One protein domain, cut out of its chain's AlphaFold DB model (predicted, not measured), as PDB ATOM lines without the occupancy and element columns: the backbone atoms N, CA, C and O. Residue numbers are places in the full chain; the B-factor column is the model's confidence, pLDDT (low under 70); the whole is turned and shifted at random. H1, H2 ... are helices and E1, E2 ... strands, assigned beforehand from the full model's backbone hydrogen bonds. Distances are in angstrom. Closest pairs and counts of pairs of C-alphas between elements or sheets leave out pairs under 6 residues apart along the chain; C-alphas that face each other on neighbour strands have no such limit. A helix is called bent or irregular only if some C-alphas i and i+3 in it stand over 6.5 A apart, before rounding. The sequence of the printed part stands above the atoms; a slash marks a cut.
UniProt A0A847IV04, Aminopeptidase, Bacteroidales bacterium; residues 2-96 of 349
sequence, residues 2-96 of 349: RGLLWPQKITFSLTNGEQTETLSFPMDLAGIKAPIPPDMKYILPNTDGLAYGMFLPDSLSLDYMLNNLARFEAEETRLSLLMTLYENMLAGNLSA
ATOM      1  N   ARG A   2     -10.587 -34.529 -33.716       51.06
ATOM      2  CA  ARG A   2     -10.370 -35.768 -32.926       51.06
ATOM      3  C   ARG A   2      -9.743 -35.523 -31.536       51.06
ATOM      4  O   ARG A   2      -9.296 -36.468 -30.907       51.06
ATOM      5  N   GLY A   3      -9.668 -34.268 -31.078       58.94
ATOM      6  CA  GLY A   3      -9.048 -33.901 -29.797       58.94
ATOM      7  C   GLY A   3      -7.548 -34.205 -29.690       58.94
ATOM      8  O   GLY A   3      -7.007 -34.168 -28.593       58.94
ATOM      9  N   LEU A   4      -6.879 -34.529 -30.801       68.62
ATOM     10  CA  LEU A   4      -5.450 -34.828 -30.828       68.62
ATOM     11  C   LEU A   4      -4.665 -33.510 -30.810       68.62
ATOM     12  O   LEU A   4      -4.797 -32.711 -31.737       68.62
ATOM     13  N   LEU A   5      -3.875 -33.297 -29.759       72.12
ATOM     14  CA  LEU A   5      -2.911 -32.204 -29.643       72.12
ATOM     15  C   LEU A   5      -1.515 -32.790 -29.852       72.12
ATOM     16  O   LEU A   5      -1.082 -33.640 -29.075       72.12
ATOM     17  N   TRP A   6      -0.832 -32.367 -30.916       77.25
ATOM     18  CA  TRP A   6       0.558 -32.739 -31.155       77.25
ATOM     19  C   TRP A   6       1.470 -31.657 -30.557       77.25
ATOM     20  O   TRP A   6       1.365 -30.506 -30.985       77.25
ATOM     21  N   PRO A   7       2.364 -31.990 -29.606       83.31
ATOM     22  CA  PRO A   7       3.290 -31.020 -29.032       83.31
ATOM     23  C   PRO A   7       4.235 -30.441 -30.084       83.31
ATOM     24  O   PRO A   7       5.020 -31.170 -30.689       83.31
ATOM     25  N   GLN A   8       4.186 -29.129 -30.288       88.12
ATOM     26  CA  GLN A   8       5.063 -28.442 -31.235       88.12
ATOM     27  C   GLN A   8       5.469 -27.068 -30.722       88.12
ATOM     28  O   GLN A   8       4.737 -26.442 -29.964       88.12
ATOM     29  N   LYS A   9       6.638 -26.582 -31.133       88.75
ATOM     30  CA  LYS A   9       7.039 -25.199 -30.885       88.75
ATOM     31  C   LYS A   9       6.540 -24.349 -32.046       88.75
ATOM     32  O   LYS A   9       6.805 -24.698 -33.188       88.75
ATOM     33  N   ILE A  10       5.862 -23.246 -31.750       89.94
ATOM     34  CA  ILE A  10       5.445 -22.271 -32.760       89.94
ATOM     35  C   ILE A  10       6.175 -20.966 -32.512       89.94
ATOM     36  O   ILE A  10       6.170 -20.459 -31.389       89.94
ATOM     37  N   THR A  11       6.784 -20.432 -33.563       92.25
ATOM     38  CA  THR A  11       7.491 -19.156 -33.541       92.25
ATOM     39  C   THR A  11       6.712 -18.116 -34.336       92.25
ATOM     40  O   THR A  11       6.199 -18.400 -35.414       92.25
ATOM     41  N   PHE A  12       6.624 -16.911 -33.791       93.50
ATOM     42  CA  PHE A  12       6.049 -15.735 -34.422       93.50
ATOM     43  C   PHE A  12       7.115 -14.645 -34.490       93.50
ATOM     44  O   PHE A  12       7.835 -14.429 -33.514       93.50
ATOM     45  N   SER A  13       7.175 -13.925 -35.605       95.12
ATOM     46  CA  SER A  13       7.883 -12.649 -35.679       95.12
ATOM     47  C   SER A  13       6.872 -11.518 -35.534       95.12
ATOM     48  O   SER A  13       5.958 -11.383 -36.346       95.12
ATOM     49  N   LEU A  14       7.027 -10.707 -34.495       95.56
ATOM     50  CA  LEU A  14       6.276  -9.477 -34.289       95.56
ATOM     51  C   LEU A  14       7.078  -8.331 -34.891       95.56
ATOM     52  O   LEU A  14       8.239  -8.155 -34.532       95.56
ATOM     53  N   THR A  15       6.502  -7.569 -35.816       94.62
ATOM     54  CA  THR A  15       7.225  -6.470 -36.470       94.62
ATOM     55  C   THR A  15       6.374  -5.219 -36.614       94.62
ATOM     56  O   THR A  15       5.148  -5.269 -36.702       94.62
ATOM     57  N   ASN A  16       7.031  -4.064 -36.639       94.19
ATOM     58  CA  ASN A  16       6.425  -2.776 -36.969       94.19
ATOM     59  C   ASN A  16       6.844  -2.254 -38.356       94.19
ATOM     60  O   ASN A  16       6.421  -1.172 -38.759       94.19
ATOM     61  N   GLY A  17       7.642  -3.039 -39.089       90.94
ATOM     62  CA  GLY A  17       8.220  -2.688 -40.385       90.94
ATOM     63  C   GLY A  17       9.678  -2.222 -40.338       90.94
ATOM     64  O   GLY A  17      10.306  -2.150 -41.397       90.94
ATOM     65  N   GLU A  18      10.209  -1.940 -39.148       89.06
ATOM     66  CA  GLU A  18      11.598  -1.520 -38.909       89.06
ATOM     67  C   GLU A  18      12.295  -2.435 -37.898       89.06
ATOM     68  O   GLU A  18      13.426  -2.863 -38.107       89.06
ATOM     69  N   GLN A  19      11.598  -2.763 -36.813       90.69
ATOM     70  CA  GLN A  19      12.051  -3.655 -35.753       90.69
ATOM     71  C   GLN A  19      11.281  -4.967 -35.812       90.69
ATOM     72  O   GLN A  19      10.118  -5.004 -36.227       90.69
ATOM     73  N   THR A  20      11.942  -6.047 -35.402       92.38
ATOM     74  CA  THR A  20      11.345  -7.379 -35.323       92.38
ATOM     75  C   THR A  20      11.734  -8.040 -34.012       92.38
ATOM     76  O   THR A  20      12.912  -8.070 -33.658       92.38
ATOM     77  N   GLU A  21      10.748  -8.592 -33.316       92.19
ATOM     78  CA  GLU A  21      10.919  -9.402 -32.116       92.19
ATOM     79  C   GLU A  21      10.386 -10.815 -32.350       92.19
ATOM     80  O   GLU A  21       9.357 -11.009 -32.998       92.19
ATOM     81  N   THR A  22      11.074 -11.811 -31.797       92.62
ATOM     82  CA  THR A  22      10.672 -13.214 -31.911       92.62
ATOM     83  C   THR A  22       9.939 -13.658 -30.657       92.62
ATOM     84  O   THR A  22      10.433 -13.501 -29.540       92.62
ATOM     85  N   LEU A  23       8.789 -14.292 -30.848       91.06
ATOM     86  CA  LEU A  23       7.965 -14.839 -29.785       91.06
ATOM     87  C   LEU A  23       7.692 -16.317 -30.061       91.06
ATOM     88  O   LEU A  23       7.094 -16.661 -31.075       91.06
ATOM     89  N   SER A  24       8.126 -17.203 -29.165       90.62
ATOM     90  CA  SER A  24       7.933 -18.648 -29.323       90.62
ATOM     91  C   SER A  24       7.099 -19.240 -28.195       90.62
ATOM     92  O   SER A  24       7.327 -18.940 -27.024       90.62
ATOM     93  N   PHE A  25       6.208 -20.164 -28.546       86.06
ATOM     94  CA  PHE A  25       5.381 -20.902 -27.597       86.06
ATOM     95  C   PHE A  25       5.539 -22.409 -27.779       86.06
ATOM     96  O   PHE A  25       5.497 -22.886 -28.917       86.06
ATOM     97  N   PRO A  26       5.662 -23.187 -26.693       84.62
ATOM     98  CA  PRO A  26       5.312 -24.596 -26.745       84.62
ATOM     99  C   PRO A  26       3.788 -24.705 -26.871       84.62
ATOM    100  O   PRO A  26       3.054 -24.167 -26.053       84.62
ATOM    101  N   MET A  27       3.300 -25.373 -27.907       75.88
ATOM    102  CA  MET A  27       1.894 -25.714 -28.070       75.88
ATOM    103  C   MET A  27       1.666 -27.113 -27.501       75.88
ATOM    104  O   MET A  27       1.770 -28.113 -28.205       75.88
ATOM    105  N   ASP A  28       1.382 -27.169 -26.205       73.62
ATOM    106  CA  ASP A  28       0.927 -28.345 -25.450       73.62
ATOM    107  C   ASP A  28      -0.538 -28.207 -24.976       73.62
ATOM    108  O   ASP A  28      -1.122 -29.145 -24.432       73.62
ATOM    109  N   LEU A  29      -1.154 -27.047 -25.226       60.47
ATOM    110  CA  LEU A  29      -2.489 -26.667 -24.771       60.47
ATOM    111  C   LEU A  29      -3.431 -26.374 -25.943       60.47
ATOM    112  O   LEU A  29      -3.011 -25.984 -27.030       60.47
ATOM    113  N   ALA A  30      -4.737 -26.477 -25.685       68.44
ATOM    114  CA  ALA A  30      -5.789 -26.158 -26.656       68.44
ATOM    115  C   ALA A  30      -5.817 -24.672 -27.097       68.44
ATOM    116  O   ALA A  30      -6.541 -24.333 -28.030       68.44
ATOM    117  N   GLY A  31      -5.049 -23.788 -26.444       76.69
ATOM    118  CA  GLY A  31      -4.868 -22.391 -26.840       76.69
ATOM    119  C   GLY A  31      -3.963 -21.614 -25.880       76.69
ATOM    120  O   GLY A  31      -3.946 -21.881 -24.679       76.69
ATOM    121  N   ILE A  32      -3.227 -20.637 -26.412       81.62
ATOM    122  CA  ILE A  32      -2.341 -19.733 -25.663       81.62
ATOM    123  C   ILE A  32      -2.713 -18.297 -26.031       81.62
ATOM    124  O   ILE A  32      -3.001 -18.000 -27.189       81.62
ATOM    125  N   LYS A  33      -2.722 -17.402 -25.041       85.94
ATOM    126  CA  LYS A  33      -2.832 -15.957 -25.253       85.94
ATOM    127  C   LYS A  33      -1.534 -15.307 -24.817       85.94
ATOM    128  O   LYS A  33      -1.029 -15.627 -23.743       85.94
ATOM    129  N   ALA A  34      -1.041 -14.374 -25.615       85.56
ATOM    130  CA  ALA A  34       0.152 -13.612 -25.301       85.56
ATOM    131  C   ALA A  34      -0.061 -12.126 -25.601       85.56
ATOM    132  O   ALA A  34      -0.792 -11.801 -26.540       85.56
ATOM    133  N   PRO A  35       0.531 -11.226 -24.799       87.25
ATOM    134  CA  PRO A  35       0.500  -9.804 -25.093       87.25
ATOM    135  C   PRO A  35       1.358  -9.498 -26.325       87.25
ATOM    136  O   PRO A  35       2.421 -10.089 -26.511       87.25
ATOM    137  N   ILE A  36       0.903  -8.546 -27.134       85.94
ATOM    138  CA  ILE A  36       1.688  -7.967 -28.227       85.94
ATOM    139  C   ILE A  36       2.324  -6.679 -27.684       85.94
ATOM    140  O   ILE A  36       1.596  -5.866 -27.100       85.94
ATOM    141  N   PRO A  37       3.647  -6.477 -27.822       87.81
ATOM    142  CA  PRO A  37       4.289  -5.221 -27.449       87.81
ATOM    143  C   PRO A  37       3.636  -4.029 -28.175       87.81
ATOM    144  O   PRO A  37       3.336  -4.159 -29.362       87.81
ATOM    145  N   PRO A  38       3.427  -2.871 -27.514       83.94
ATOM    146  CA  PRO A  38       2.646  -1.758 -28.070       83.94
ATOM    147  C   PRO A  38       3.107  -1.246 -29.441       83.94
ATOM    148  O   PRO A  38       2.284  -0.758 -30.213       83.94
ATOM    149  N   ASP A  39       4.400  -1.362 -29.743       90.38
ATOM    150  CA  ASP A  39       4.980  -0.858 -30.988       90.38
ATOM    151  C   ASP A  39       4.894  -1.857 -32.148       90.38
ATOM    152  O   ASP A  39       5.090  -1.457 -33.295       90.38
ATOM    153  N   MET A  40       4.575  -3.129 -31.887       93.25
ATOM    154  CA  MET A  40       4.511  -4.182 -32.903       93.25
ATOM    155  C   MET A  40       3.122  -4.247 -33.540       93.25
ATOM    156  O   MET A  40       2.111  -4.362 -32.850       93.25
ATOM    157  N   LYS A  41       3.073  -4.181 -34.875       94.06
ATOM    158  CA  LYS A  41       1.822  -4.051 -35.646       94.06
ATOM    159  C   LYS A  41       1.429  -5.321 -36.389       94.06
ATOM    160  O   LYS A  41       0.243  -5.593 -36.526       94.06
ATOM    161  N   TYR A  42       2.417  -6.059 -36.880       96.12
ATOM    162  CA  TYR A  42       2.235  -7.222 -37.738       96.12
ATOM    163  C   TYR A  42       2.711  -8.476 -37.009       96.12
ATOM    164  O   TYR A  42       3.770  -8.470 -36.377       96.12
ATOM    165  N   ILE A  43       1.930  -9.547 -37.112       95.88
ATOM    166  CA  ILE A  43       2.175 -10.836 -36.470       95.88
ATOM    167  C   ILE A  43       2.410 -11.861 -37.574       95.88
ATOM    168  O   ILE A  43       1.476 -12.296 -38.247       95.88
ATOM    169  N   LEU A  44       3.665 -12.244 -37.771       96.56
ATOM    170  CA  LEU A  44       4.067 -13.164 -38.828       96.56
ATOM    171  C   LEU A  44       4.232 -14.560 -38.226       96.56
ATOM    172  O   LEU A  44       5.142 -14.766 -37.418       96.56
ATOM    173  N   PRO A  45       3.345 -15.509 -38.545       95.12
ATOM    174  CA  PRO A  45       3.414 -16.840 -37.974       95.12
ATOM    175  C   PRO A  45       4.490 -17.690 -38.653       95.12
ATOM    176  O   PRO A  45       4.806 -17.502 -39.824       95.12
ATOM    177  N   ASN A  46       4.996 -18.672 -37.910       94.62
ATOM    178  CA  ASN A  46       5.837 -19.760 -38.400       94.62
ATOM    179  C   ASN A  46       7.061 -19.302 -39.201       94.62
ATOM    180  O   ASN A  46       7.433 -19.924 -40.192       94.62
ATOM    181  N   THR A  47       7.695 -18.202 -38.803       93.75
ATOM    182  CA  THR A  47       8.809 -17.612 -39.562       93.75
ATOM    183  C   THR A  47      10.058 -18.495 -39.598       93.75
ATOM    184  O   THR A  47      10.891 -18.314 -40.472       93.75
ATOM    185  N   ASP A  48      10.160 -19.493 -38.716       93.00
ATOM    186  CA  ASP A  48      11.199 -20.530 -38.744       93.00
ATOM    187  C   ASP A  48      10.813 -21.778 -39.567       93.00
ATOM    188  O   ASP A  48      11.647 -22.658 -39.769       93.00
ATOM    189  N   GLY A  49       9.565 -21.869 -40.040       91.62
ATOM    190  CA  GLY A  49       9.060 -22.972 -40.862       91.62
ATOM    191  C   GLY A  49       8.968 -24.325 -40.145       91.62
ATOM    192  O   GLY A  49       8.854 -25.353 -40.809       91.62
ATOM    193  N   LEU A  50       9.044 -24.358 -38.809       91.75
ATOM    194  CA  LEU A  50       9.131 -25.608 -38.042       91.75
ATOM    195  C   LEU A  50       7.776 -26.148 -37.573       91.75
ATOM    196  O   LEU A  50       7.658 -27.344 -37.290       91.75
ATOM    197  N   ALA A  51       6.770 -25.284 -37.441       91.69
ATOM    198  CA  ALA A  51       5.459 -25.675 -36.949       91.69
ATOM    199  C   ALA A  51       4.557 -26.186 -38.080       91.69
ATOM    200  O   ALA A  51       4.558 -25.667 -39.196       91.69
ATOM    201  N   TYR A  52       3.746 -27.190 -37.751       88.56
ATOM    202  CA  TYR A  52       2.772 -27.802 -38.643       88.56
ATOM    203  C   TYR A  52       1.367 -27.299 -38.327       88.56
ATOM    204  O   TYR A  52       0.895 -27.355 -37.187       88.56
ATOM    205  N   GLY A  53       0.664 -26.881 -39.371       88.88
ATOM    206  CA  GLY A  53      -0.722 -26.450 -39.294       88.88
ATOM    207  C   GLY A  53      -0.971 -25.240 -40.174       88.88
ATOM    208  O   GLY A  53      -0.040 -24.594 -40.638       88.88
ATOM    209  N   MET A  54      -2.249 -24.941 -40.371       90.69
ATOM    210  CA  MET A  54      -2.655 -23.745 -41.088       90.69
ATOM    211  C   MET A  54      -2.567 -22.533 -40.158       90.69
ATOM    212  O   MET A  54      -3.124 -22.548 -39.055       90.69
ATOM    213  N   PHE A  55      -1.917 -21.469 -40.621       94.69
ATOM    214  CA  PHE A  55      -1.812 -20.212 -39.885       94.69
ATOM    215  C   PHE A  55      -2.788 -19.179 -40.440       94.69
ATOM    216  O   PHE A  55      -2.817 -18.923 -41.640       94.69
ATOM    217  N   LEU A  56      -3.582 -18.578 -39.553       95.25
ATOM    218  CA  LEU A  56      -4.630 -17.612 -39.889       95.25
ATOM    219  C   LEU A  56      -4.263 -16.228 -39.328       95.25
ATOM    220  O   LEU A  56      -4.718 -15.878 -38.236       95.25
ATOM    221  N   PRO A  57      -3.384 -15.476 -40.009       95.50
ATOM    222  CA  PRO A  57      -3.057 -14.104 -39.631       95.50
ATOM    223  C   PRO A  57      -4.289 -13.195 -39.759       95.50
ATOM    224  O   PRO A  57      -5.207 -13.467 -40.533       95.50
ATOM    225  N   ASP A  58      -4.298 -12.086 -39.022       95.00
ATOM    226  CA  ASP A  58      -5.255 -11.008 -39.270       95.00
ATOM    227  C   ASP A  58      -4.991 -10.334 -40.635       95.00
ATOM    228  O   ASP A  58      -3.923 -10.496 -41.230       95.00
ATOM    229  N   SER A  59      -5.957  -9.555 -41.131       94.94
ATOM    230  CA  SER A  59      -5.866  -8.926 -42.456       94.94
ATOM    231  C   SER A  59      -4.682  -7.965 -42.591       94.94
ATOM    232  O   SER A  59      -4.062  -7.917 -43.646       94.94
ATOM    233  N   LEU A  60      -4.328  -7.234 -41.527       95.81
ATOM    234  CA  LEU A  60      -3.207  -6.293 -41.548       95.81
ATOM    235  C   LEU A  60      -1.873  -7.044 -41.679       95.81
ATOM    236  O   LEU A  60      -1.008  -6.652 -42.461       95.81
ATOM    237  N   SER A  61      -1.717  -8.139 -40.935       97.31
ATOM    238  CA  SER A  61      -0.549  -9.017 -41.009       97.31
ATOM    239  C   SER A  61      -0.458  -9.735 -42.361       97.31
ATOM    240  O   SER A  61       0.631  -9.832 -42.930       97.31
ATOM    241  N   LEU A  62      -1.589 -10.197 -42.907       96.94
ATOM    242  CA  LEU A  62      -1.667 -10.841 -44.221       96.94
ATOM    243  C   LEU A  62      -1.258  -9.885 -45.350       96.94
ATOM    244  O   LEU A  62      -0.398 -10.232 -46.159       96.94
ATOM    245  N   ASP A  63      -1.794  -8.663 -45.350       96.75
ATOM    246  CA  ASP A  63      -1.431  -7.619 -46.314       96.75
ATOM    247  C   ASP A  63       0.046  -7.228 -46.194       96.75
ATOM    248  O   ASP A  63       0.726  -7.003 -47.200       96.75
ATOM    249  N   TYR A  64       0.581  -7.174 -44.971       97.31
ATOM    250  CA  TYR A  64       2.000  -6.913 -44.766       97.31
ATOM    251  C   TYR A  64       2.870  -8.013 -45.375       97.31
ATOM    252  O   TYR A  64       3.787  -7.694 -46.131       97.31
ATOM    253  N   MET A  65       2.570  -9.289 -45.106       97.12
ATOM    254  CA  MET A  65       3.287 -10.419 -45.709       97.12
ATOM    255  C   MET A  65       3.268 -10.333 -47.232       97.12
ATOM    256  O   MET A  65       4.326 -10.363 -47.858       97.12
ATOM    257  N   LEU A  66       2.079 -10.142 -47.805       96.69
ATOM    258  CA  LEU A  66       1.848 -10.092 -49.244       96.69
ATOM    259  C   LEU A  66       2.741  -9.058 -49.952       96.69
ATOM    260  O   LEU A  66       3.270  -9.327 -51.025       96.69
ATOM    261  N   ASN A  67       2.949  -7.895 -49.329       96.44
ATOM    262  CA  ASN A  67       3.675  -6.773 -49.928       96.44
ATOM    263  C   ASN A  67       5.153  -6.672 -49.506       96.44
ATOM    264  O   ASN A  67       5.869  -5.807 -50.008       96.44
ATOM    265  N   ASN A  68       5.625  -7.507 -48.572       96.06
ATOM    266  CA  ASN A  68       6.961  -7.361 -47.978       96.06
ATOM    267  C   ASN A  68       7.811  -8.643 -48.014       96.06
ATOM    268  O   ASN A  68       8.885  -8.643 -47.416       96.06
ATOM    269  N   LEU A  69       7.405  -9.704 -48.730       95.25
ATOM    270  CA  LEU A  69       8.177 -10.959 -48.836       95.25
ATOM    271  C   LEU A  69       9.668 -10.738 -49.157       95.25
ATOM    272  O   LEU A  69      10.531 -11.327 -48.513       95.25
ATOM    273  N   ALA A  70       9.993  -9.845 -50.098       95.62
ATOM    274  CA  ALA A  70      11.378  -9.565 -50.492       95.62
ATOM    275  C   ALA A  70      12.236  -8.905 -49.392       95.62
ATOM    276  O   ALA A  70      13.456  -8.858 -49.519       95.62
ATOM    277  N   ARG A  71      11.627  -8.367 -48.325       93.88
ATOM    278  CA  ARG A  71      12.350  -7.669 -47.249       93.88
ATOM    279  C   ARG A  71      12.974  -8.618 -46.230       93.88
ATOM    280  O   ARG A  71      13.833  -8.187 -45.468       93.88
ATOM    281  N   PHE A  72      12.538  -9.876 -46.182       93.56
ATOM    282  CA  PHE A  72      13.088 -10.854 -45.247       93.56
ATOM    283  C   PHE A  72      14.372 -11.454 -45.814       93.56
ATOM    284  O   PHE A  72      14.352 -12.045 -46.889       93.56
ATOM    285  N   GLU A  73      15.482 -11.339 -45.083       92.75
ATOM    286  CA  GLU A  73      16.793 -11.840 -45.528       92.75
ATOM    287  C   GLU A  73      16.862 -13.376 -45.566       92.75
ATOM    288  O   GLU A  73      17.422 -13.952 -46.501       92.75
ATOM    289  N   ALA A  74      16.248 -14.040 -44.585       95.12
ATOM    290  CA  ALA A  74      16.233 -15.495 -44.452       95.12
ATOM    291  C   ALA A  74      15.298 -16.157 -45.481       95.12
ATOM    292  O   ALA A  74      14.117 -15.809 -45.583       95.12
ATOM    293  N   GLU A  75      15.821 -17.119 -46.241       96.62
ATOM    294  CA  GLU A  75      15.088 -17.821 -47.303       96.62
ATOM    295  C   GLU A  75      13.993 -18.742 -46.757       96.62
ATOM    296  O   GLU A  75      12.910 -18.822 -47.338       96.62
ATOM    297  N   GLU A  76      14.230 -19.359 -45.601       95.50
ATOM    298  CA  GLU A  76      13.263 -20.168 -44.865       95.50
ATOM    299  C   GLU A  76      12.058 -19.337 -44.410       95.50
ATOM    300  O   GLU A  76      10.916 -19.781 -44.550       95.50
ATOM    301  N   THR A  77      12.292 -18.091 -43.978       96.06
ATOM    302  CA  THR A  77      11.221 -17.151 -43.634       96.06
ATOM    303  C   THR A  77      10.390 -16.842 -44.871       96.06
ATOM    304  O   THR A  77       9.168 -16.966 -44.833       96.06
ATOM    305  N   ARG A  78      11.031 -16.485 -45.995       97.56
ATOM    306  CA  ARG A  78      10.306 -16.175 -47.238       97.56
ATOM    307  C   ARG A  78       9.478 -17.362 -47.717       97.56
ATOM    308  O   ARG A  78       8.308 -17.178 -48.037       97.56
ATOM    309  N   LEU A  79      10.040 -18.571 -47.700       97.56
ATOM    310  CA  LEU A  79       9.324 -19.784 -48.093       97.56
ATOM    311  C   LEU A  79       8.138 -20.091 -47.169       97.56
ATOM    312  O   LEU A  79       7.051 -20.395 -47.655       97.56
ATOM    313  N   SER A  80       8.320 -19.983 -45.851       97.31
ATOM    314  CA  SER A  80       7.255 -20.255 -44.881       97.31
ATOM    315  C   SER A  80       6.103 -19.247 -44.980       97.31
ATOM    316  O   SER A  80       4.926 -19.624 -44.990       97.31
ATOM    317  N   LEU A  81       6.420 -17.956 -45.132       97.44
ATOM    318  CA  LEU A  81       5.409 -16.913 -45.325       97.44
ATOM    319  C   LEU A  81       4.701 -17.059 -46.678       97.44
ATOM    320  O   LEU A  81       3.486 -16.895 -46.753       97.44
ATOM    321  N   LEU A  82       5.431 -17.427 -47.733       98.00
ATOM    322  CA  LEU A  82       4.861 -17.734 -49.042       98.00
ATOM    323  C   LEU A  82       3.871 -18.910 -48.970       98.00
ATOM    324  O   LEU A  82       2.777 -18.819 -49.524       98.00
ATOM    325  N   MET A  83       4.218 -19.978 -48.248       97.56
ATOM    326  CA  MET A  83       3.320 -21.112 -47.999       97.56
ATOM    327  C   MET A  83       2.085 -20.680 -47.195       97.56
ATOM    328  O   MET A  83       0.965 -21.026 -47.559       97.56
ATOM    329  N   THR A  84       2.263 -19.844 -46.167       97.75
ATOM    330  CA  THR A  84       1.156 -19.286 -45.371       97.75
ATOM    331  C   THR A  84       0.190 -18.463 -46.230       97.75
ATOM    332  O   THR A  84      -1.029 -18.604 -46.105       97.75
ATOM    333  N   LEU A  85       0.710 -17.609 -47.117       98.06
ATOM    334  CA  LEU A  85      -0.100 -16.829 -48.059       98.06
ATOM    335  C   LEU A  85      -0.878 -17.747 -49.009       98.06
ATOM    336  O   LEU A  85      -2.079 -17.555 -49.204       98.06
ATOM    337  N   TYR A  86      -0.213 -18.771 -49.544       97.56
ATOM    338  CA  TYR A  86      -0.827 -19.740 -50.442       97.56
ATOM    339  C   TYR A  86      -1.971 -20.524 -49.776       97.56
ATOM    340  O   TYR A  86      -3.073 -20.612 -50.321       97.56
ATOM    341  N   GLU A  87      -1.766 -21.026 -48.556       96.06
ATOM    342  CA  GLU A  87      -2.809 -21.724 -47.791       96.06
ATOM    343  C   GLU A  87      -4.007 -20.815 -47.478       96.06
ATOM    344  O   GLU A  87      -5.161 -21.239 -47.587       96.06
ATOM    345  N   ASN A  88      -3.761 -19.543 -47.144       97.19
ATOM    346  CA  ASN A  88      -4.834 -18.570 -46.922       97.19
ATOM    347  C   ASN A  88      -5.601 -18.237 -48.207       97.19
ATOM    348  O   ASN A  88      -6.808 -17.994 -48.138       97.19
ATOM    349  N   MET A  89      -4.948 -18.282 -49.371       96.31
ATOM    350  CA  MET A  89      -5.632 -18.173 -50.661       96.31
ATOM    351  C   MET A  89      -6.561 -19.368 -50.900       96.31
ATOM    352  O   MET A  89      -7.735 -19.183 -51.221       96.31
ATOM    353  N   LEU A  90      -6.087 -20.596 -50.661       92.94
ATOM    354  CA  LEU A  90      -6.911 -21.804 -50.805       92.94
ATOM    355  C   LEU A  90      -8.146 -21.769 -49.887       92.94
ATOM    356  O   LEU A  90      -9.267 -22.071 -50.322       92.94
ATOM    357  N   ALA A  91      -7.956 -21.320 -48.644       92.44
ATOM    358  CA  ALA A  91      -9.023 -21.173 -47.657       92.44
ATOM    359  C   ALA A  91      -9.980 -19.995 -47.913       92.44
ATOM    360  O   ALA A  91     -11.011 -19.906 -47.249       92.44
ATOM    361  N   GLY A  92      -9.684 -19.118 -48.878       92.44
ATOM    362  CA  GLY A  92     -10.527 -17.970 -49.222       92.44
ATOM    363  C   GLY A  92     -10.341 -16.739 -48.330       92.44
ATOM    364  O   GLY A  92     -11.145 -15.815 -48.412       92.44
ATOM    365  N   ASN A  93      -9.289 -16.703 -47.507       95.19
ATOM    366  CA  ASN A  93      -8.917 -15.527 -46.710       95.19
ATOM    367  C   ASN A  93      -8.077 -14.519 -47.513       95.19
ATOM    368  O   ASN A  93      -7.964 -13.362 -47.119       95.19
ATOM    369  N   LEU A  94      -7.487 -14.959 -48.631       95.88
ATOM    370  CA  LEU A  94      -6.733 -14.136 -49.573       95.88
ATOM    371  C   LEU A  94      -7.298 -14.323 -50.987       95.88
ATOM    372  O   LEU A  94      -7.536 -15.446 -51.426       95.88
ATOM    373  N   SER A  95      -7.500 -13.224 -51.716       94.81
ATOM    374  CA  SER A  95      -7.887 -13.284 -53.132       94.81
ATOM    375  C   SER A  95      -6.768 -13.907 -53.975       94.81
ATOM    376  O   SER A  95      -5.603 -13.535 -53.828       94.81
ATOM    377  N   ALA A  96      -7.126 -14.806 -54.896       94.56
ATOM    378  CA  ALA A  96      -6.184 -15.369 -55.864       94.56
ATOM    379  C   ALA A  96      -5.565 -14.285 -56.757       94.56
ATOM    380  O   ALA A  96      -4.353 -14.285 -56.953       94.56
TER     381      ALA A  96
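Overview. This is residues 2 to 96 of the 349 residues of the protein "Aminopeptidase" of Bacteroidales bacterium (UniProt A0A847IV04). A long two-stranded hairpin, E1 and E2, with the short strand E3 along the other side of E1, makes a small sheet, and a helical hairpin, H1 and H2, packs on it at E3. Two long loops without a named element, residues 28 to 41 and residues 46 to 58, join E2 to E3 and E3 to H1. The printed part has 95 residues, with three named strands and then two named helices along the chain; the sheet has the order E2, E1, E3 and is antiparallel, and the class is mixed, helices and strands. The whole is compact, with a radius of gyration of the C-alphas of 13.3 A and spans of 36 by 32 by 23 A.

Along the chain. E1 is residues 8 to 15, 22.7 A from first to last C-alpha, and begins at C-alpha 8 (5.063, -28.442, -31.235). E2 is residues 20 to 27, 21.9 A long. E3 is residues 42 to 45, 9.7 A long, beginning at C-alpha 42 (2.235, -7.222, -37.738). H1 is residues 59 to 71, 18.9 A long, and is irregular: C-alphas 67 and 70 are 8.2 A apart. H2 is residues 75 to 90, 22.6 A long, and ends at C-alpha 90 (-6.911, -21.804, -50.805).

Arrangement. E1 is the inner strand. E1 and E2 form an antiparallel hairpin at 159 degrees, with N 12 and O 23 at 2.8 A and N 27 and O 8 at 2.7 A, within hydrogen-bond range. E1 and E3 are antiparallel at 157 degrees, with N 42 and O 15 at 2.8 A. The edge strands E2 and E3 are apart. H1 is on the sheet with its residues 59 to 65, over E3 at a height over the sheet of 7.8 A, on a local plane fitted to just 6 C-alphas. It stands up from the sheet, its line rising 51 degrees; the closest C-alphas of E3 and H1 are those of Tyr 42 and Ser 61, 4.7 A apart. H2 only grazes the sheet, with its residues 77 to 84. H1 and H2 form a helical hairpin and touch, H2 with residues 78 to 85 alone; the closest C-alphas, of Leu 69 and Arg 78, are 5.9 A apart. They run opposite ways at a steep tilt of 38 degrees, only just past shallow. In H2 every O i to N i+4 pair is within hydrogen-bond range, in H1 7 of 9.

Size, cuts and confidence. The two C-alphas farthest apart, of Arg 2 and Glu 18, are 41.1 A apart. The printed part has no cut. The links E2 to E3 and E3 to H1 are long, with 14 and 13 residues. The mean pLDDT of the printed part is 90.6; residues 2 to 4 and 29 to 30 are under 70.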